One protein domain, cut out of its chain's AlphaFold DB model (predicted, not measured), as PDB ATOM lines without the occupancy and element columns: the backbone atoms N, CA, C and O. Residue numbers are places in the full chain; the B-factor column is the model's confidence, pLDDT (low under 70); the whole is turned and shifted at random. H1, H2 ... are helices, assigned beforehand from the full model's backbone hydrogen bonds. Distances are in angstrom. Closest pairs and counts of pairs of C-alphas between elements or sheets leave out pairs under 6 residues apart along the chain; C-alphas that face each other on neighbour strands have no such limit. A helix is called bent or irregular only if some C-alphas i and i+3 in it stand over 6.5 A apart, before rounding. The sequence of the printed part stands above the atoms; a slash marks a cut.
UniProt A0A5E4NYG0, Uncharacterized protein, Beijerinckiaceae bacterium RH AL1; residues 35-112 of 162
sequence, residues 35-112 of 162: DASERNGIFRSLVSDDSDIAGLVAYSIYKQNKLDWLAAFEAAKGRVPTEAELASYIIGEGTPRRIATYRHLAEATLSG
ATOM      1  N   ASP A  35     321.034 228.928 390.391       63.59
ATOM      2  CA  ASP A  35     320.567 228.062 389.303       63.59
ATOM      3  C   ASP A  35     321.241 226.683 389.352       63.59
ATOM      4  O   ASP A  35     320.587 225.689 389.051       63.59
ATOM      5  N   ALA A  36     322.515 226.572 389.752       62.28
ATOM      6  CA  ALA A  36     323.172 225.276 389.949       62.28
ATOM      7  C   ALA A  36     322.539 224.456 391.081       62.28
ATOM      8  O   ALA A  36     322.336 223.255 390.914       62.28
ATOM      9  N   SER A  37     322.192 225.092 392.202       61.31
ATOM     10  CA  SER A  37     321.511 224.447 393.332       61.31
ATOM     11  C   SER A  37     320.098 223.977 392.952       61.31
ATOM     12  O   SER A  37     319.741 222.816 393.168       61.31
ATOM     13  N   GLU A  38     319.321 224.825 392.268       64.50
ATOM     14  CA  GLU A  38     318.005 224.466 391.723       64.50
ATOM     15  C   GLU A  38     318.069 223.331 390.692       64.50
ATOM     16  O   GLU A  38     317.290 222.375 390.775       64.50
ATOM     17  N   ARG A  39     319.027 223.412 389.751       63.09
ATOM     18  CA  ARG A  39     319.355 222.345 388.786       63.09
ATOM     19  C   ARG A  39     319.735 221.037 389.475       63.09
ATOM     20  O   ARG A  39     319.751 220.019 388.803       63.09
ATOM     21  N   ASN A  40     320.063 221.042 390.766       77.62
ATOM     22  CA  ASN A  40     320.429 219.839 391.502       77.62
ATOM     23  C   ASN A  40     319.243 219.261 392.291       77.62
ATOM     24  O   ASN A  40     319.090 218.047 392.352       77.62
ATOM     25  N   GLY A  41     318.391 220.108 392.879       89.88
ATOM     26  CA  GLY A  41     317.241 219.669 393.677       89.88
ATOM     27  C   GLY A  41     316.097 219.102 392.833       89.88
ATOM     28  O   GLY A  41     315.804 217.907 392.889       89.88
ATOM     29  N   ILE A  42     315.453 219.955 392.029       94.19
ATOM     30  CA  ILE A  42     314.241 219.576 391.283       94.19
ATOM     31  C   ILE A  42     314.563 218.584 390.160       94.19
ATOM     32  O   ILE A  42     313.823 217.620 389.967       94.19
ATOM     33  N   PHE A  43     315.700 218.749 389.478       95.06
ATOM     34  CA  PHE A  43     316.150 217.816 388.440       95.06
ATOM     35  C   PHE A  43     316.266 216.382 388.972       95.06
ATOM     36  O   PHE A  43     315.638 215.495 388.413       95.06
ATOM     37  N   ARG A  44     316.956 216.154 390.102       94.44
ATOM     38  CA  ARG A  44     317.091 214.815 390.712       94.44
ATOM     39  C   ARG A  44     315.764 214.206 391.176       94.44
ATOM     40  O   ARG A  44     315.683 212.997 391.344       94.44
ATOM     41  N   SER A  45     314.738 215.025 391.413       95.06
ATOM     42  CA  SER A  45     313.388 214.532 391.726       95.06
ATOM     43  C   SER A  45     312.560 214.182 390.481       95.06
ATOM     44  O   SER A  45     311.593 213.432 390.585       95.06
ATOM     45  N   LEU A  46     312.933 214.712 389.310       96.62
ATOM     46  CA  LEU A  46     312.238 214.506 388.037       96.62
ATOM     47  C   LEU A  46     312.956 213.536 387.100       96.62
ATOM     48  O   LEU A  46     312.270 212.897 386.315       96.62
ATOM     49  N   VAL A  47     314.281 213.419 387.177       96.69
ATOM     50  CA  VAL A  47     315.142 212.685 386.241       96.69
ATOM     51  C   VAL A  47     315.927 211.625 387.004       96.69
ATOM     52  O   VAL A  47     316.679 211.952 387.924       96.69
ATOM     53  N   SER A  48     315.736 210.363 386.626       92.75
ATOM     54  CA  SER A  48     316.367 209.206 387.279       92.75
ATOM     55  C   SER A  48     317.804 208.991 386.792       92.75
ATOM     56  O   SER A  48     318.702 208.728 387.591       92.75
ATOM     57  N   ASP A  49     318.009 209.137 385.483       93.12
ATOM     58  CA  ASP A  49     319.271 208.986 384.760       93.12
ATOM     59  C   ASP A  49     319.180 209.691 383.389       93.12
ATOM     60  O   ASP A  49     318.115 210.174 382.999       93.12
ATOM     61  N   ASP A  50     320.283 209.753 382.641       91.44
ATOM     62  CA  ASP A  50     320.359 210.467 381.354       91.44
ATOM     63  C   ASP A  50     319.489 209.847 380.235       91.44
ATOM     64  O   ASP A  50     319.252 210.494 379.213       91.44
ATOM     65  N   SER A  51     318.999 208.614 380.409       95.00
ATOM     66  CA  SER A  51     318.064 207.946 379.492       95.00
ATOM     67  C   SER A  51     316.590 208.112 379.889       95.00
ATOM     68  O   SER A  51     315.701 207.717 379.132       95.00
ATOM     69  N   ASP A  52     316.307 208.755 381.028       97.00
ATOM     70  CA  ASP A  52     314.958 209.060 381.511       97.00
ATOM     71  C   ASP A  52     314.317 210.207 380.700       97.00
ATOM     72  O   ASP A  52     314.158 211.336 381.171       97.00
ATOM     73  N   ILE A  53     313.937 209.920 379.448       96.88
ATOM     74  CA  ILE A  53     313.344 210.894 378.515       96.88
ATOM     75  C   ILE A  53     312.079 211.537 379.101       96.88
ATOM     76  O   ILE A  53     311.896 212.750 378.991       96.88
ATOM     77  N   ALA A  54     311.229 210.754 379.772       96.69
ATOM     78  CA  ALA A  54     310.042 211.269 380.454       96.69
ATOM     79  C   ALA A  54     310.416 212.243 381.583       96.69
ATOM     80  O   ALA A  54     309.771 213.279 381.741       96.69
ATOM     81  N   GLY A  55     311.483 211.963 382.333       97.31
ATOM     82  CA  GLY A  55     312.032 212.875 383.329       97.31
ATOM     83  C   GLY A  55     312.601 214.160 382.723       97.31
ATOM     84  O   GLY A  55     312.301 215.253 383.205       97.31
ATOM     85  N   LEU A  56     313.379 214.057 381.643       97.19
ATOM     86  CA  LEU A  56     313.960 215.212 380.945       97.19
ATOM     87  C   LEU A  56     312.877 216.138 380.365       97.19
ATOM     88  O   LEU A  56     312.977 217.361 380.485       97.19
ATOM     89  N   VAL A  57     311.802 215.569 379.806       97.38
ATOM     90  CA  VAL A  57     310.618 216.326 379.367       97.38
ATOM     91  C   VAL A  57     309.868 216.918 380.567       97.38
ATOM     92  O   VAL A  57     309.505 218.091 380.539       97.38
ATOM     93  N   ALA A  58     309.697 216.180 381.666       97.25
ATOM     94  CA  ALA A  58     309.068 216.711 382.878       97.25
ATOM     95  C   ALA A  58     309.845 217.908 383.459       97.25
ATOM     96  O   ALA A  58     309.248 218.888 383.912       97.25
ATOM     97  N   TYR A  59     311.178 217.870 383.391       96.88
ATOM     98  CA  TYR A  59     312.040 218.976 383.796       96.88
ATOM     99  C   TYR A  59     311.931 220.194 382.863       96.88
ATOM    100  O   TYR A  59     311.937 221.326 383.352       96.88
ATOM    101  N   SER A  60     311.769 220.006 381.547       96.44
ATOM    102  CA  SER A  60     311.546 221.137 380.632       96.44
ATOM    103  C   SER A  60     310.195 221.822 380.887       96.44
ATOM    104  O   SER A  60     310.149 223.053 380.951       96.44
ATOM    105  N   ILE A  61     309.135 221.051 381.168       96.75
ATOM    106  CA  ILE A  61     307.813 221.566 381.569       96.75
ATOM    107  C   ILE A  61     307.907 222.339 382.900       96.75
ATOM    108  O   ILE A  61     307.374 223.443 383.011       96.75
ATOM    109  N   TYR A  62     308.643 221.828 383.895       96.88
ATOM    110  CA  TYR A  62     308.925 222.571 385.134       96.88
ATOM    111  C   TYR A  62     309.622 223.917 384.858       96.88
ATOM    112  O   TYR A  62     309.247 224.945 385.430       96.88
ATOM    113  N   LYS A  63     310.622 223.946 383.963       95.00
ATOM    114  CA  LYS A  63     311.334 225.186 383.612       95.00
ATOM    115  C   LYS A  63     310.424 226.189 382.896       95.00
ATOM    116  O   LYS A  63     310.560 227.378 383.169       95.00
ATOM    117  N   GLN A  64     309.482 225.738 382.065       96.81
ATOM    118  CA  GLN A  64     308.442 226.596 381.474       96.81
ATOM    119  C   GLN A  64     307.528 227.191 382.560       96.81
ATOM    120  O   GLN A  64     307.450 228.411 382.671       96.81
ATOM    121  N   ASN A  65     306.975 226.365 383.459       97.19
ATOM    122  CA  ASN A  65     306.153 226.826 384.592       97.19
ATOM    123  C   ASN A  65     306.907 227.830 385.497       97.19
ATOM    124  O   ASN A  65     306.300 228.769 386.008       97.19
ATOM    125  N   LYS A  66     308.238 227.694 385.665       95.69
ATOM    126  CA  LYS A  66     309.062 228.700 386.369       95.69
ATOM    127  C   LYS A  66     309.101 230.040 385.629       95.69
ATOM    128  O   LYS A  66     309.009 231.074 386.284       95.69
ATOM    129  N   LEU A  67     309.248 230.045 384.304       96.38
ATOM    130  CA  LEU A  67     309.244 231.280 383.508       96.38
ATOM    131  C   LEU A  67     307.876 231.972 383.562       96.38
ATOM    132  O   LEU A  67     307.822 233.178 383.801       96.38
ATOM    133  N   ASP A  68     306.788 231.208 383.448       97.69
ATOM    134  CA  ASP A  68     305.422 231.728 383.573       97.69
ATOM    135  C   ASP A  68     305.174 232.331 384.964       97.69
ATOM    136  O   ASP A  68     304.629 233.430 385.086       97.69
ATOM    137  N   TRP A  69     305.630 231.652 386.025       97.69
ATOM    138  CA  TRP A  69     305.555 232.169 387.391       97.69
ATOM    139  C   TRP A  69     306.375 233.451 387.579       97.69
ATOM    140  O   TRP A  69     305.878 234.392 388.194       97.69
ATOM    141  N   LEU A  70     307.595 233.527 387.029       97.00
ATOM    142  CA  LEU A  70     308.429 234.733 387.084       97.00
ATOM    143  C   LEU A  70     307.736 235.924 386.403       97.00
ATOM    144  O   LEU A  70     307.631 236.991 387.008       97.00
ATOM    145  N   ALA A  71     307.207 235.725 385.193       97.19
ATOM    146  CA  ALA A  71     306.494 236.761 384.447       97.19
ATOM    147  C   ALA A  71     305.207 237.211 385.165       97.19
ATOM    148  O   ALA A  71     304.943 238.409 385.287       97.19
ATOM    149  N   ALA A  72     304.424 236.265 385.697       97.88
ATOM    150  CA  ALA A  72     303.221 236.564 386.471       97.88
ATOM    151  C   ALA A  72     303.539 237.291 387.789       97.88
ATOM    152  O   ALA A  72     302.810 238.205 388.183       97.88
ATOM    153  N   PHE A  73     304.633 236.921 388.464       98.31
ATOM    154  CA  PHE A  73     305.096 237.587 389.679       98.31
ATOM    155  C   PHE A  73     305.504 239.035 389.389       98.31
ATOM    156  O   PHE A  73     305.054 239.947 390.085       98.31
ATOM    157  N   GLU A  74     306.311 239.258 388.349       97.38
ATOM    158  CA  GLU A  74     306.768 240.595 387.966       97.38
ATOM    159  C   GLU A  74     305.594 241.495 387.566       97.38
ATOM    160  O   GLU A  74     305.473 242.603 388.091       97.38
ATOM    161  N   ALA A  75     304.658 240.990 386.755       98.00
ATOM    162  CA  ALA A  75     303.435 241.709 386.400       98.00
ATOM    163  C   ALA A  75     302.565 242.062 387.625       98.00
ATOM    164  O   ALA A  75     301.965 243.135 387.669       98.00
ATOM    165  N   ALA A  76     302.505 241.189 388.638       97.94
ATOM    166  CA  ALA A  76     301.698 241.399 389.842       97.94
ATOM    167  C   ALA A  76     302.372 242.270 390.922       97.94
ATOM    168  O   ALA A  76     301.681 242.774 391.813       97.94
ATOM    169  N   LYS A  77     303.706 242.408 390.905       97.56
ATOM    170  CA  LYS A  77     304.485 243.099 391.954       97.56
ATOM    171  C   LYS A  77     305.305 244.293 391.464       97.56
ATOM    172  O   LYS A  77     305.814 245.029 392.305       97.56
ATOM    173  N   GLY A  78     305.453 244.484 390.154       97.75
ATOM    174  CA  GLY A  78     306.307 245.523 389.565       97.75
ATOM    175  C   GLY A  78     307.803 245.324 389.837       97.75
ATOM    176  O   GLY A  78     308.565 246.287 389.787       97.75
ATOM    177  N   ARG A  79     308.218 244.101 390.194       97.00
ATOM    178  CA  ARG A  79     309.608 243.725 390.486       97.00
ATOM    179  C   ARG A  79     309.827 242.224 390.323       97.00
ATOM    180  O   ARG A  79     308.898 241.438 390.508       97.00
ATOM    181  N   VAL A  80     311.080 241.829 390.129       94.75
ATOM    182  CA  VAL A  80     311.510 240.428 390.256       94.75
ATOM    183  C   VAL A  80     311.299 239.891 391.689       94.75
ATOM    184  O   VAL A  80     311.312 240.670 392.658       94.75
ATOM    185  N   PRO A  81     311.091 238.572 391.866       94.94
ATOM    186  CA  PRO A  81     311.008 237.959 393.188       94.94
ATOM    187  C   PRO A  81     312.350 237.985 393.928       94.94
ATOM    188  O   PRO A  81     313.425 237.917 393.335       94.94
ATOM    189  N   THR A  82     312.273 238.064 395.254       95.56
ATOM    190  CA  THR A  82     313.415 237.901 396.161       95.56
ATOM    191  C   THR A  82     313.819 236.429 396.274       95.56
ATOM    192  O   THR A  82     313.048 235.530 395.937       95.56
ATOM    193  N   GLU A  83     315.010 236.162 396.816       90.00
ATOM    194  CA  GLU A  83     315.474 234.791 397.064       90.00
ATOM    195  C   GLU A  83     314.518 233.984 397.954       90.00
ATOM    196  O   GLU A  83     314.250 232.827 397.650       90.00
ATOM    197  N   ALA A  84     313.945 234.585 399.001       93.38
ATOM    198  CA  ALA A  84     313.001 233.895 399.883       93.38
ATOM    199  C   ALA A  84     311.681 233.536 399.170       93.38
ATOM    200  O   ALA A  84     311.122 232.460 399.394       93.38
ATOM    201  N   GLU A  85     311.192 234.408 398.283       96.19
ATOM    202  CA  GLU A  85     309.995 234.156 397.467       96.19
ATOM    203  C   GLU A  85     310.260 233.061 396.421       96.19
ATOM    204  O   GLU A  85     309.444 232.154 396.255       96.19
ATOM    205  N   LEU A  86     311.432 233.090 395.780       93.75
ATOM    206  CA  LEU A  86     311.885 232.061 394.843       93.75
ATOM    207  C   LEU A  86     312.097 230.703 395.540       93.75
ATOM    208  O   LEU A  86     311.613 229.686 395.047       93.75
ATOM    209  N   ALA A  87     312.736 230.676 396.711       90.94
ATOM    210  CA  ALA A  87     312.892 229.474 397.533       90.94
ATOM    211  C   ALA A  87     311.533 228.880 397.933       90.94
ATOM    212  O   ALA A  87     311.329 227.671 397.820       90.94
ATOM    213  N   SER A  88     310.576 229.728 398.323       94.44
ATOM    214  CA  SER A  88     309.205 229.305 398.646       94.44
ATOM    215  C   SER A  88     308.496 228.672 397.443       94.44
ATOM    216  O   SER A  88     307.830 227.647 397.594       94.44
ATOM    217  N   TYR A  89     308.677 229.233 396.242       95.31
ATOM    218  CA  TYR A  89     308.186 228.641 394.996       95.31
ATOM    219  C   TYR A  89     308.819 227.263 394.730       95.31
ATOM    220  O   TYR A  89     308.092 226.289 394.537       95.31
ATOM    221  N   ILE A  90     310.150 227.140 394.816       93.62
ATOM    222  CA  ILE A  90     310.870 225.870 394.592       93.62
ATOM    223  C   ILE A  90     310.414 224.786 395.581       93.62
ATOM    224  O   ILE A  90     310.202 223.644 395.180       93.62
ATOM    225  N   ILE A  91     310.208 225.134 396.857       93.88
ATOM    226  CA  ILE A  91     309.681 224.211 397.877       93.88
ATOM    227  C   ILE A  91     308.271 223.724 397.502       93.88
ATOM    228  O   ILE A  91     307.977 222.537 397.641       93.88
ATOM    229  N   GLY A  92     307.408 224.609 396.991       95.25
ATOM    230  CA  GLY A  92     306.076 224.241 396.502       95.25
ATOM    231  C   GLY A  92     306.115 223.300 395.290       95.25
ATOM    232  O   GLY A  92     305.381 222.306 395.245       95.25
ATOM    233  N   GLU A  93     307.004 223.574 394.333       95.31
ATOM    234  CA  GLU A  93     307.191 222.764 393.123       95.31
ATOM    235  C   GLU A  93     307.875 221.414 393.385       95.31
ATOM    236  O   GLU A  93     307.571 220.434 392.709       95.31
ATOM    237  N   GLY A  94     308.731 221.328 394.406       93.56
ATOM    238  CA  GLY A  94     309.395 220.093 394.833       93.56
ATOM    239  C   GLY A  94     308.496 219.090 395.566       93.56
ATOM    240  O   GLY A  94     308.959 218.019 395.952       93.56
ATOM    241  N   THR A  95     307.216 219.405 395.789       96.25
ATOM    242  CA  THR A  95     306.297 218.488 396.481       96.25
ATOM    243  C   THR A  95     305.998 217.237 395.638       96.25
ATOM    244  O   THR A  95     305.785 217.361 394.429       96.25
ATOM    245  N   PRO A  96     305.858 216.033 396.239       96.31
ATOM    246  CA  PRO A  96     305.631 214.789 395.489       96.31
ATOM    247  C   PRO A  96     304.454 214.853 394.504       96.31
ATOM    248  O   PRO A  96     304.518 214.298 393.411       96.31
ATOM    249  N   ARG A  97     303.395 215.597 394.855       97.56
ATOM    250  CA  ARG A  97     302.233 215.831 393.985       97.56
ATOM    251  C   ARG A  97     302.585 216.642 392.731       97.56
ATOM    252  O   ARG A  97     302.079 216.325 391.656       97.56
ATOM    253  N   ARG A  98     303.415 217.688 392.844       97.12
ATOM    254  CA  ARG A  98     303.846 218.508 391.697       97.12
ATOM    255  C   ARG A  98     304.823 217.738 390.815       97.12
ATOM    256  O   ARG A  98     304.588 217.667 389.614       97.12
ATOM    257  N   ILE A  99     305.792 217.041 391.410       97.50
ATOM    258  CA  ILE A  99     306.693 216.117 390.701       97.50
ATOM    259  C   ILE A  99     305.903 215.081 389.884       97.50
ATOM    260  O   ILE A  99     306.089 214.982 388.671       97.50
ATOM    261  N   ALA A 100     304.942 214.384 390.501       97.31
ATOM    262  CA  ALA A 100     304.073 213.437 389.799       97.31
ATOM    263  C   ALA A 100     303.235 214.093 388.682       97.31
ATOM    264  O   ALA A 100     303.033 213.484 387.635       97.31
ATOM    265  N   THR A 101     302.791 215.343 388.869       97.75
ATOM    266  CA  THR A 101     302.062 216.102 387.836       97.75
ATOM    267  C   THR A 101     302.943 216.352 386.609       97.75
ATOM    268  O   THR A 101     302.514 216.076 385.491       97.75
ATOM    269  N   TYR A 102     304.184 216.814 386.795       97.75
ATOM    270  CA  TYR A 102     305.115 217.041 385.684       97.75
ATOM    271  C   TYR A 102     305.453 215.748 384.941       97.75
ATOM    272  O   TYR A 102     305.437 215.735 383.711       97.75
ATOM    273  N   ARG A 103     305.691 214.645 385.667       97.81
ATOM    274  CA  ARG A 103     305.944 213.336 385.045       97.81
ATOM    275  C   ARG A 103     304.733 212.818 384.264       97.81
ATOM    276  O   ARG A 103     304.908 212.304 383.166       97.81
ATOM    277  N   HIS A 104     303.515 213.015 384.769       97.12
ATOM    278  CA  HIS A 104     302.292 212.650 384.051       97.12
ATOM    279  C   HIS A 104     302.088 213.473 382.766       97.12
ATOM    280  O   HIS A 104     301.764 212.906 381.726       97.12
ATOM    281  N   LEU A 105     302.329 214.790 382.810       96.19
ATOM    282  CA  LEU A 105     302.256 215.659 381.626       96.19
ATOM    283  C   LEU A 105     303.319 215.304 380.577       96.19
ATOM    284  O   LEU A 105     303.034 215.331 379.378       96.19
ATOM    285  N   ALA A 106     304.527 214.942 381.013       96.88
ATOM    286  CA  ALA A 106     305.590 214.482 380.129       96.88
ATOM    287  C   ALA A 106     305.232 213.162 379.432       96.88
ATOM    288  O   ALA A 106     305.340 213.074 378.211       96.88
ATOM    289  N   GLU A 107     304.730 212.177 380.178       95.81
ATOM    290  CA  GLU A 107     304.279 210.892 379.630       95.81
ATOM    291  C   GLU A 107     303.112 211.067 378.642       95.81
ATOM    292  O   GLU A 107     303.109 210.505 377.545       95.81
ATOM    293  N   ALA A 108     302.141 211.924 378.974       94.44
ATOM    294  CA  ALA A 108     301.066 212.290 378.057       94.44
ATOM    295  C   ALA A 108     301.628 212.899 376.759       94.44
ATOM    296  O   ALA A 108     301.269 212.461 375.669       94.44
ATOM    297  N   THR A 109     302.575 213.837 376.865       91.50
ATOM    298  CA  THR A 109     303.238 214.472 375.713       91.50
ATOM    299  C   THR A 109     303.983 213.458 374.839       91.50
ATOM    300  O   THR A 109     303.835 213.484 373.619       91.50
ATOM    301  N   LEU A 110     304.734 212.534 375.445       92.62
ATOM    302  CA  LEU A 110     305.492 211.494 374.737       92.62
ATOM    303  C   LEU A 110     304.595 210.431 374.087       92.62
ATOM    304  O   LEU A 110     304.891 209.976 372.986       92.62
ATOM    305  N   SER A 111     303.468 210.081 374.713       91.12
ATOM    306  CA  SER A 111     302.481 209.143 374.153       91.12
ATOM    307  C   SER A 111     301.599 209.740 373.042       91.12
ATOM    308  O   SER A 111     300.662 209.086 372.586       91.12
ATOM    309  N   GLY A 112     301.855 210.984 372.614       78.94
ATOM    310  CA  GLY A 112     301.031 211.703 371.635       78.94
ATOM    311  C   GLY A 112     299.696 212.223 372.188       78.94
ATOM    312  O   GLY A 112     298.932 212.839 371.450       78.94
TER     313      GLY A 112
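This is residues 35 to 112 of the 162 residues of an uncharacterized protein of Beijerinckiaceae bacterium RH AL1 (UniProt A0A5E4NYG0). One long helix, H2, makes the longest axis; H4 crosses its first part, residues 54 to 62, and H1 meets that same part with its own last residues. At the other end of H2 the chain folds back through residues 78 to 82 into H3, which runs back near H2 toward the start of H4. The printed part has 78 residues, with four named helices, H1, H2, H3 and H4 in that order, and no named strand: it is all helix. It is compact, with a radius of gyration of the C-alphas of 13.2 A, and spans 39 by 26 by 19 A, only just elongated.

Find C-alpha 35 at (320.567, 228.062, 389.303); from there H1, residues 35 to 46, runs 16.0 A. H1 is neither bent nor irregular, but only just: C-alphas 39 and 42 are 6.3 A apart. H2, residues 53 to 77, begins at C-alpha 53 (313.344, 210.894, 378.515) and runs 36.0 A. Next come H3, residues 83 to 93, 15.1 A, and H4, residues 96 to 110, 21.0 A, ending at C-alpha 110 (305.492, 211.494, 374.737).

Begin at the hub, H1, which touches H2, H3 and H4. Leu 46 and Gly 55 are its closest C-alphas to H2, 5.0 A, at a steep tilt of 51 degrees, opposite ways. H1 and H3 only just touch, with 3 pairs of C-alphas within 8 A, the closest Glu 38 and Ile 90. H2 touches H4 at Ala 58 and Tyr 102, closest C-alphas 4.9 A. H2 and H3 are near each other. Every O i to N i+4 pair is within hydrogen-bond range in H2, H3 and H4; in H1, 6 of 8.

The C-alphas farthest apart, Ser 51 and Gly 78, are 40.6 A apart. The printed part has no cut, and no link is long. Residues 35 to 39 have pLDDT under 70.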